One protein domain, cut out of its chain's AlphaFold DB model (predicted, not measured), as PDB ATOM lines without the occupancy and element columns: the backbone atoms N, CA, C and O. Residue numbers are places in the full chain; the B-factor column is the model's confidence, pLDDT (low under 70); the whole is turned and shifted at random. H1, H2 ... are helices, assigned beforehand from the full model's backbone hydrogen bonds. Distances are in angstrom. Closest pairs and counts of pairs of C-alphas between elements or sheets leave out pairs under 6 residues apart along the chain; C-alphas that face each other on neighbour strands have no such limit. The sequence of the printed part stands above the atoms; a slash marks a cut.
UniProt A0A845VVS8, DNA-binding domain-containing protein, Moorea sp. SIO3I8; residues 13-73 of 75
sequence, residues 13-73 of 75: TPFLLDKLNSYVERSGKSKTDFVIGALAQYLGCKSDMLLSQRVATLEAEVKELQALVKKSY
ATOM      1  N   THR A  13     -35.689  24.885  64.424       95.00
ATOM      2  CA  THR A  13     -35.908  26.253  63.949       95.00
ATOM      3  C   THR A  13     -36.265  27.173  65.125       95.00
ATOM      4  O   THR A  13     -36.883  26.704  66.088       95.00
ATOM      5  N   PRO A  14     -35.940  28.481  65.064       93.25
ATOM      6  CA  PRO A  14     -36.230  29.419  66.155       93.25
ATOM      7  C   PRO A  14     -37.713  29.440  66.546       93.25
ATOM      8  O   PRO A  14     -38.056  29.355  67.719       93.25
ATOM      9  N   PHE A  15     -38.601  29.415  65.549       93.94
ATOM     10  CA  PHE A  15     -40.047  29.363  65.764       93.94
ATOM     11  C   PHE A  15     -40.504  28.132  66.565       93.94
ATOM     12  O   PHE A  15     -41.406  28.220  67.401       93.94
ATOM     13  N   LEU A  16     -39.903  26.965  66.311       88.94
ATOM     14  CA  LEU A  16     -40.243  25.742  67.035       88.94
ATOM     15  C   LEU A  16     -39.706  25.778  68.471       88.94
ATOM     16  O   LEU A  16     -40.389  25.312  69.384       88.94
ATOM     17  N   LEU A  17     -38.516  26.356  68.670       91.25
ATOM     18  CA  LEU A  17     -37.936  26.566  69.994       91.25
ATOM     19  C   LEU A  17     -38.826  27.473  70.856       91.25
ATOM     20  O   LEU A  17     -39.096  27.126  72.003       91.25
ATOM     21  N   ASP A  18     -39.349  28.567  70.302       93.75
ATOM     22  CA  ASP A  18     -40.252  29.466  71.029       93.75
ATOM     23  C   ASP A  18     -41.534  28.759  71.466       93.75
ATOM     24  O   ASP A  18     -41.915  28.817  72.636       93.75
ATOM     25  N   LYS A  19     -42.162  27.999  70.559       90.50
ATOM     26  CA  LYS A  19     -43.328  27.179  70.913       90.50
ATOM     27  C   LYS A  19     -43.004  26.186  72.028       90.50
ATOM     28  O   LYS A  19     -43.771  26.080  72.984       90.50
ATOM     29  N   LEU A  20     -41.880  25.473  71.925       89.25
ATOM     30  CA  LEU A  20     -41.439  24.524  72.948       89.25
ATOM     31  C   LEU A  20     -41.248  25.214  74.308       89.25
ATOM     32  O   LEU A  20     -41.660  24.673  75.334       89.25
ATOM     33  N   ASN A  21     -40.665  26.415  74.322       91.19
ATOM     34  CA  ASN A  21     -40.494  27.213  75.533       91.19
ATOM     35  C   ASN A  21     -41.844  27.558  76.174       91.19
ATOM     36  O   ASN A  21     -42.035  27.261  77.353       91.19
ATOM     37  N   SER A  22     -42.804  28.061  75.393       90.75
ATOM     38  CA  SER A  22     -44.145  28.383  75.896       90.75
ATOM     39  C   SER A  22     -44.892  27.165  76.453       90.75
ATOM     40  O   SER A  22     -45.630  27.283  77.431       90.75
ATOM     41  N   TYR A  23     -44.728  25.979  75.858       84.81
ATOM     42  CA  TYR A  23     -45.344  24.754  76.385       84.81
ATOM     43  C   TYR A  23     -44.721  24.302  77.706       84.81
ATOM     44  O   TYR A  23     -45.436  23.833  78.598       84.81
ATOM     45  N   VAL A  24     -43.408  24.455  77.852       88.62
ATOM     46  CA  VAL A  24     -42.697  24.149  79.098       88.62
ATOM     47  C   VAL A  24     -43.144  25.068  80.231       88.62
ATOM     48  O   VAL A  24     -43.466  24.574  81.308       88.62
ATOM     49  N   GLU A  25     -43.276  26.367  79.970       88.62
ATOM     50  CA  GLU A  25     -43.769  27.336  80.960       88.62
ATOM     51  C   GLU A  25     -45.179  26.998  81.461       88.62
ATOM     52  O   GLU A  25     -45.451  27.078  82.655       88.62
ATOM     53  N   ARG A  26     -46.073  26.562  80.566       85.88
ATOM     54  CA  ARG A  26     -47.465  26.229  80.918       85.88
ATOM     55  C   ARG A  26     -47.616  24.891  81.633       85.88
ATOM     56  O   ARG A  26     -48.551  24.716  82.405       85.88
ATOM     57  N   SER A  27     -46.761  23.923  81.315       81.94
ATOM     58  CA  SER A  27     -46.888  22.548  81.815       81.94
ATOM     59  C   SER A  27     -46.026  22.253  83.040       81.94
ATOM     60  O   SER A  27     -46.240  21.225  83.680       81.94
ATOM     61  N   GLY A  28     -45.041  23.110  83.343       83.44
ATOM     62  CA  GLY A  28     -44.066  22.899  84.416       83.44
ATOM     63  C   GLY A  28     -43.105  21.728  84.169       83.44
ATOM     64  O   GLY A  28     -42.365  21.345  85.071       83.44
ATOM     65  N   LYS A  29     -43.116  21.133  82.969       82.75
ATOM     66  CA  LYS A  29     -42.275  19.980  82.602       82.75
ATOM     67  C   LYS A  29     -40.983  20.436  81.954       82.75
ATOM     68  O   LYS A  29     -40.954  21.467  81.291       82.75
ATOM     69  N   SER A  30     -39.915  19.651  82.093       87.19
ATOM     70  CA  SER A  30     -38.659  19.989  81.430       87.19
ATOM     71  C   SER A  30     -38.796  19.894  79.903       87.19
ATOM     72  O   SER A  30     -39.614  19.138  79.370       87.19
ATOM     73  N   LYS A  31     -37.959  20.647  79.174       87.69
ATOM     74  CA  LYS A  31     -37.879  20.554  77.702       87.69
ATOM     75  C   LYS A  31     -37.591  19.123  77.260       87.69
ATOM     76  O   LYS A  31     -38.175  18.660  76.287       87.69
ATOM     77  N   THR A  32     -36.726  18.427  77.997       86.62
ATOM     78  CA  THR A  32     -36.379  17.031  77.737       86.62
ATOM     79  C   THR A  32     -37.596  16.126  77.873       86.62
ATOM     80  O   THR A  32     -37.881  15.391  76.938       86.62
ATOM     81  N   ASP A  33     -38.356  16.222  78.968       83.44
ATOM     82  CA  ASP A  33     -39.550  15.387  79.175       83.44
ATOM     83  C   ASP A  33     -40.585  15.601  78.071       83.44
ATOM     84  O   ASP A  33     -41.206  14.653  77.594       83.44
ATOM     85  N   PHE A  34     -40.743  16.848  77.623       84.62
ATOM     86  CA  PHE A  34     -41.636  17.158  76.515       84.62
ATOM     87  C   PHE A  34     -41.156  16.533  75.200       84.62
ATOM     88  O   PHE A  34     -41.942  15.898  74.500       84.62
ATOM     89  N   VAL A  35     -39.872  16.692  74.860       87.31
ATOM     90  CA  VAL A  35     -39.296  16.155  73.617       87.31
ATOM     91  C   VAL A  35     -39.330  14.629  73.612       87.31
ATOM     92  O   VAL A  35     -39.725  14.039  72.610       87.31
ATOM     93  N   ILE A  36     -38.978  13.986  74.728       85.81
ATOM     94  CA  ILE A  36     -39.058  12.529  74.869       85.81
ATOM     95  C   ILE A  36     -40.508  12.060  74.768       85.81
ATOM     96  O   ILE A  36     -40.776  11.124  74.024       85.81
ATOM     97  N   GLY A  37     -41.458  12.739  75.419       82.62
ATOM     98  CA  GLY A  37     -42.880  12.410  75.308       82.62
ATOM     99  C   GLY A  37     -43.413  12.535  73.877       82.62
ATOM    100  O   GLY A  37     -44.125  11.652  73.402       82.62
ATOM    101  N   ALA A  38     -43.025  13.590  73.155       83.38
ATOM    102  CA  ALA A  38     -43.395  13.781  71.754       83.38
ATOM    103  C   ALA A  38     -42.770  12.715  70.835       83.38
ATOM    104  O   ALA A  38     -43.444  12.199  69.944       83.38
ATOM    105  N   LEU A  39     -41.505  12.348  71.065       86.19
ATOM    106  CA  LEU A  39     -40.835  11.268  70.334       86.19
ATOM    107  C   LEU A  39     -41.477   9.911  70.628       86.19
ATOM    108  O   LEU A  39     -41.748   9.157  69.699       86.19
ATOM    109  N   ALA A  40     -41.775   9.618  71.893       82.50
ATOM    110  CA  ALA A  40     -42.459   8.398  72.302       82.50
ATOM    111  C   ALA A  40     -43.850   8.307  71.662       82.50
ATOM    112  O   ALA A  40     -44.222   7.256  71.147       82.50
ATOM    113  N   GLN A  41     -44.584   9.422  71.606       81.25
ATOM    114  CA  GLN A  41     -45.847   9.508  70.880       81.25
ATOM    115  C   GLN A  41     -45.682   9.223  69.390       81.25
ATOM    116  O   GLN A  41     -46.425   8.411  68.846       81.25
ATOM    117  N   TYR A  42     -44.717   9.874  68.742       83.50
ATOM    118  CA  TYR A  42     -44.466   9.706  67.314       83.50
ATOM    119  C   TYR A  42     -44.059   8.268  66.956       83.50
ATOM    120  O   TYR A  42     -44.506   7.735  65.946       83.50
ATOM    121  N   LEU A  43     -43.254   7.625  67.805       83.31
ATOM    122  CA  LEU A  43     -42.786   6.248  67.626       83.31
ATOM    123  C   LEU A  43     -43.788   5.188  68.120       83.31
ATOM    124  O   LEU A  43     -43.523   3.995  67.992       83.31
ATOM    125  N   GLY A  44     -44.921   5.589  68.704       74.25
ATOM    126  CA  GLY A  44     -45.907   4.659  69.261       74.25
ATOM    127  C   GLY A  44     -45.473   3.974  70.567       74.25
ATOM    128  O   GLY A  44     -46.112   3.014  71.000       74.25
ATOM    129  N   CYS A  45     -44.430   4.468  71.237       68.44
ATOM    130  CA  CYS A  45     -43.985   4.010  72.554       68.44
ATOM    131  C   CYS A  45     -44.926   4.537  73.655       68.44
ATOM    132  O   CYS A  45     -44.603   5.450  74.412       68.44
ATOM    133  N   LYS A  46     -46.122   3.941  73.755       60.94
ATOM    134  CA  LYS A  46     -47.185   4.313  74.713       60.94
ATOM    135  C   LYS A  46     -46.792   4.145  76.201       60.94
ATOM    136  O   LYS A  46     -47.541   4.594  77.068       60.94
ATOM    137  N   SER A  47     -45.660   3.507  76.521       58.69
ATOM    138  CA  SER A  47     -45.196   3.260  77.900       58.69
ATOM    139  C   SER A  47     -44.641   4.500  78.612       58.69
ATOM    140  O   SER A  47     -44.809   4.594  79.824       58.69
ATOM    141  N   ASP A  48     -44.060   5.458  77.878       57.31
ATOM    142  CA  ASP A  48     -43.459   6.691  78.435       57.31
ATOM    143  C   ASP A  48     -44.386   7.917  78.369       57.31
ATOM    144  O   ASP A  48     -44.017   9.033  78.740       57.31
ATOM    145  N   MET A  49     -45.624   7.734  77.907       61.12
ATOM    146  CA  MET A  49     -46.627   8.793  77.942       61.12
ATOM    147  C   MET A  49     -47.141   9.018  79.363       61.12
ATOM    148  O   MET A  49     -47.458   8.074  80.092       61.12
ATOM    149  N   LEU A  50     -47.335  10.290  79.719       66.38
ATOM    150  CA  LEU A  50     -48.022  10.667  80.952       66.38
ATOM    151  C   LEU A  50     -49.393   9.996  81.009       66.38
ATOM    152  O   LEU A  50     -50.118   9.957  80.013       66.38
ATOM    153  N   LEU A  51     -49.765   9.515  82.195       72.75
ATOM    154  CA  LEU A  51     -51.010   8.777  82.408       72.75
ATOM    155  C   LEU A  51     -52.229   9.519  81.837       72.75
ATOM    156  O   LEU A  51     -53.068   8.903  81.189       72.75
ATOM    157  N   SER A  52     -52.283  10.846  81.989       71.81
ATOM    158  CA  SER A  52     -53.363  11.680  81.449       71.81
ATOM    159  C   SER A  52     -53.477  11.626  79.922       71.81
ATOM    160  O   SER A  52     -54.584  11.582  79.397       71.81
ATOM    161  N   GLN A  53     -52.358  11.576  79.198       72.25
ATOM    162  CA  GLN A  53     -52.360  11.446  77.736       72.25
ATOM    163  C   GLN A  53     -52.778  10.043  77.294       72.25
ATOM    164  O   GLN A  53     -53.504   9.897  76.309       72.25
ATOM    165  N   ARG A  54     -52.366   9.009  78.039       80.81
ATOM    166  CA  ARG A  54     -52.786   7.624  77.784       80.81
ATOM    167  C   ARG A  54     -54.290   7.461  77.971       80.81
ATOM    168  O   ARG A  54     -54.932   6.849  77.126       80.81
ATOM    169  N   VAL A  55     -54.842   8.043  79.039       86.25
ATOM    170  CA  VAL A  55     -56.286   8.034  79.312       86.25
ATOM    171  C   VAL A  55     -57.047   8.795  78.227       86.25
ATOM    172  O   VAL A  55     -57.959   8.223  77.649       86.25
ATOM    173  N   ALA A  56     -56.622  10.008  77.858       81.62
ATOM    174  CA  ALA A  56     -57.280  10.776  76.795       81.62
ATOM    175  C   ALA A  56     -57.275  10.049  75.435       81.62
ATOM    176  O   ALA A  56     -58.255  10.089  74.692       81.62
ATOM    177  N   THR A  57     -56.181   9.351  75.112       85.50
ATOM    178  CA  THR A  57     -56.095   8.522  73.897       85.50
ATOM    179  C   THR A  57     -57.072   7.349  73.967       85.50
ATOM    180  O   THR A  57     -57.796   7.093  73.009       85.50
ATOM    181  N   LEU A  58     -57.133   6.667  75.114       90.81
ATOM    182  CA  LEU A  58     -58.042   5.544  75.330       90.81
ATOM    183  C   LEU A  58     -59.515   5.978  75.252       90.81
ATOM    184  O   LEU A  58     -60.324   5.294  74.635       90.81
ATOM    185  N   GLU A  59     -59.865   7.129  75.829       94.12
ATOM    186  CA  GLU A  59     -61.211   7.709  75.746       94.12
ATOM    187  C   GLU A  59     -61.626   7.987  74.293       94.12
ATOM    188  O   GLU A  59     -62.769   7.719  73.913       94.12
ATOM    189  N   ALA A  60     -60.700   8.479  73.462       93.69
ATOM    190  CA  ALA A  60     -60.945   8.709  72.040       93.69
ATOM    191  C   ALA A  60     -61.159   7.395  71.268       93.69
ATOM    192  O   ALA A  60     -62.152   7.273  70.547       93.69
ATOM    193  N   GLU A  61     -60.288   6.400  71.468       94.25
ATOM    194  CA  GLU A  61     -60.403   5.072  70.841       94.25
ATOM    195  C   GLU A  61     -61.734   4.386  71.232       94.25
ATOM    196  O   GLU A  61     -62.450   3.853  70.380       94.25
ATOM    197  N   VAL A  62     -62.140   4.466  72.506       96.69
ATOM    198  CA  VAL A  62     -63.428   3.929  72.985       96.69
ATOM    199  C   VAL A  62     -64.614   4.649  72.343       96.69
ATOM    200  O   VAL A  62     -65.601   4.002  71.983       96.69
ATOM    201  N   LYS A  63     -64.541   5.971  72.166       95.88
ATOM    202  CA  LYS A  63     -65.611   6.749  71.528       95.88
ATOM    203  C   LYS A  63     -65.825   6.341  70.067       95.88
ATOM    204  O   LYS A  63     -66.972   6.233  69.631       95.88
ATOM    205  N   GLU A  64     -64.750   6.091  69.321       95.56
ATOM    206  CA  GLU A  64     -64.841   5.578  67.948       95.56
ATOM    207  C   GLU A  64     -65.454   4.178  67.909       95.56
ATOM    208  O   GLU A  64     -66.388   3.937  67.140       95.56
ATOM    209  N   LEU A  65     -65.012   3.278  68.792       95.69
ATOM    210  CA  LEU A  65     -65.593   1.940  68.913       95.69
ATOM    211  C   LEU A  65     -67.092   2.001  69.223       95.69
ATOM    212  O   LEU A  65     -67.885   1.321  68.575       95.69
ATOM    213  N   GLN A  66     -67.507   2.859  70.155       94.56
ATOM    214  CA  GLN A  66     -68.922   3.062  70.466       94.56
ATOM    215  C   GLN A  66     -69.720   3.559  69.255       94.56
ATOM    216  O   GLN A  66     -70.860   3.136  69.063       94.56
ATOM    217  N   ALA A  67     -69.150   4.444  68.435       93.81
ATOM    218  CA  ALA A  67     -69.805   4.926  67.223       93.81
ATOM    219  C   ALA A  67     -69.984   3.804  66.187       93.81
ATOM    220  O   ALA A  67     -71.065   3.670  65.612       93.81
ATOM    221  N   LEU A  68     -68.961   2.969  65.992       94.19
ATOM    222  CA  LEU A  68     -69.016   1.819  65.084       94.19
ATOM    223  C   LEU A  68     -70.038   0.778  65.544       94.19
ATOM    224  O   LEU A  68     -70.851   0.323  64.745       94.19
ATOM    225  N   VAL A  69     -70.050   0.465  66.839       93.50
ATOM    226  CA  VAL A  69     -70.998  -0.476  67.441       93.50
ATOM    227  C   VAL A  69     -72.438   0.028  67.301       93.50
ATOM    228  O   VAL A  69     -73.323  -0.712  66.875       93.50
ATOM    229  N   LYS A  70     -72.694   1.314  67.582       90.12
ATOM    230  CA  LYS A  70     -74.021   1.912  67.353       90.12
ATOM    231  C   LYS A  70     -74.433   1.836  65.888       90.12
ATOM    232  O   LYS A  70     -75.582   1.520  65.607       90.12
ATOM    233  N   LYS A  71     -73.503   2.091  64.964       87.62
ATOM    234  CA  LYS A  71     -73.758   1.973  63.526       87.62
ATOM    235  C   LYS A  71     -74.136   0.541  63.138       87.62
ATOM    236  O   LYS A  71     -75.078   0.389  62.377       87.62
ATOM    237  N   SER A  72     -73.471  -0.476  63.692       81.56
ATOM    238  CA  SER A  72     -73.782  -1.887  63.408       81.56
ATOM    239  C   SER A  72     -75.101  -2.386  64.004       81.56
ATOM    240  O   SER A  72     -75.628  -3.376  63.520       81.56
ATOM    241  N   TYR A  73     -75.636  -1.735  65.044       72.69
ATOM    242  CA  TYR A  73     -76.947  -2.081  65.621       72.69
ATOM    243  C   TYR A  73     -78.124  -1.335  64.967       72.69
ATOM    244  O   TYR A  73     -79.275  -1.657  65.247       72.69
TER     245      TYR A  73
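This is residues 13 to 73 of the 75 residues of the protein "DNA-binding domain-containing protein" of Moorea sp. SIO3I8 (UniProt A0A845VVS8). Two shorter helices, H1 and H2, stand at nearly a right angle, roughly as a T, the first residues of H2, 31 to 34, packing on residues 20 to 24 of H1, and a long third helix, H3, reaches away from them as an arm, its residues 58 to 73 sticking out free. That arm makes much of the length. The printed part has 61 residues with three named helices, in the order H1, H2, H3, and no named strand; the class is all helix. The whole is only just extended, close to loose, with a radius of gyration of the C-alphas of 15.8 A, and spans 51 by 23 by 20 A.

Find C-alpha 14 at (-36.230, 29.419, 66.155); from there H1, residues 14 to 27, runs 20.2 A to C-alpha 27. A tight link of 3 residues leads to H2, residues 31 to 42, which begins at C-alpha 31 at (-37.879, 20.554, 77.702) and is 16.4 A long. After a short link of 8 residues comes H3, residues 51 to 73, 32.7 A long, ending at C-alpha 73 at (-76.947, -2.081, 65.621).

Look first at Val 24 and Lys 31, whose C-alphas are the closest of H1 and H2, 6.2 A apart. There H1 touches H2, with residues 20 to 24 of H1 and 31 to 34 of H2 alone. Their lines are about perpendicular, at 79 degrees. H3 is apart from H1 and from H2. In H1, H2 and H3 every O i to N i+4 pair is within hydrogen-bond range.

The C-alphas of Pro 14 and Tyr 73 are the two farthest apart, 51.5 A. Without residues 58 to 73, the body spans 29 by 20 by 16 A. The printed part has no cut, and no link is long. The model's mean pLDDT of the printed part is 84.6; look for values under 70 at residues 45 to 50.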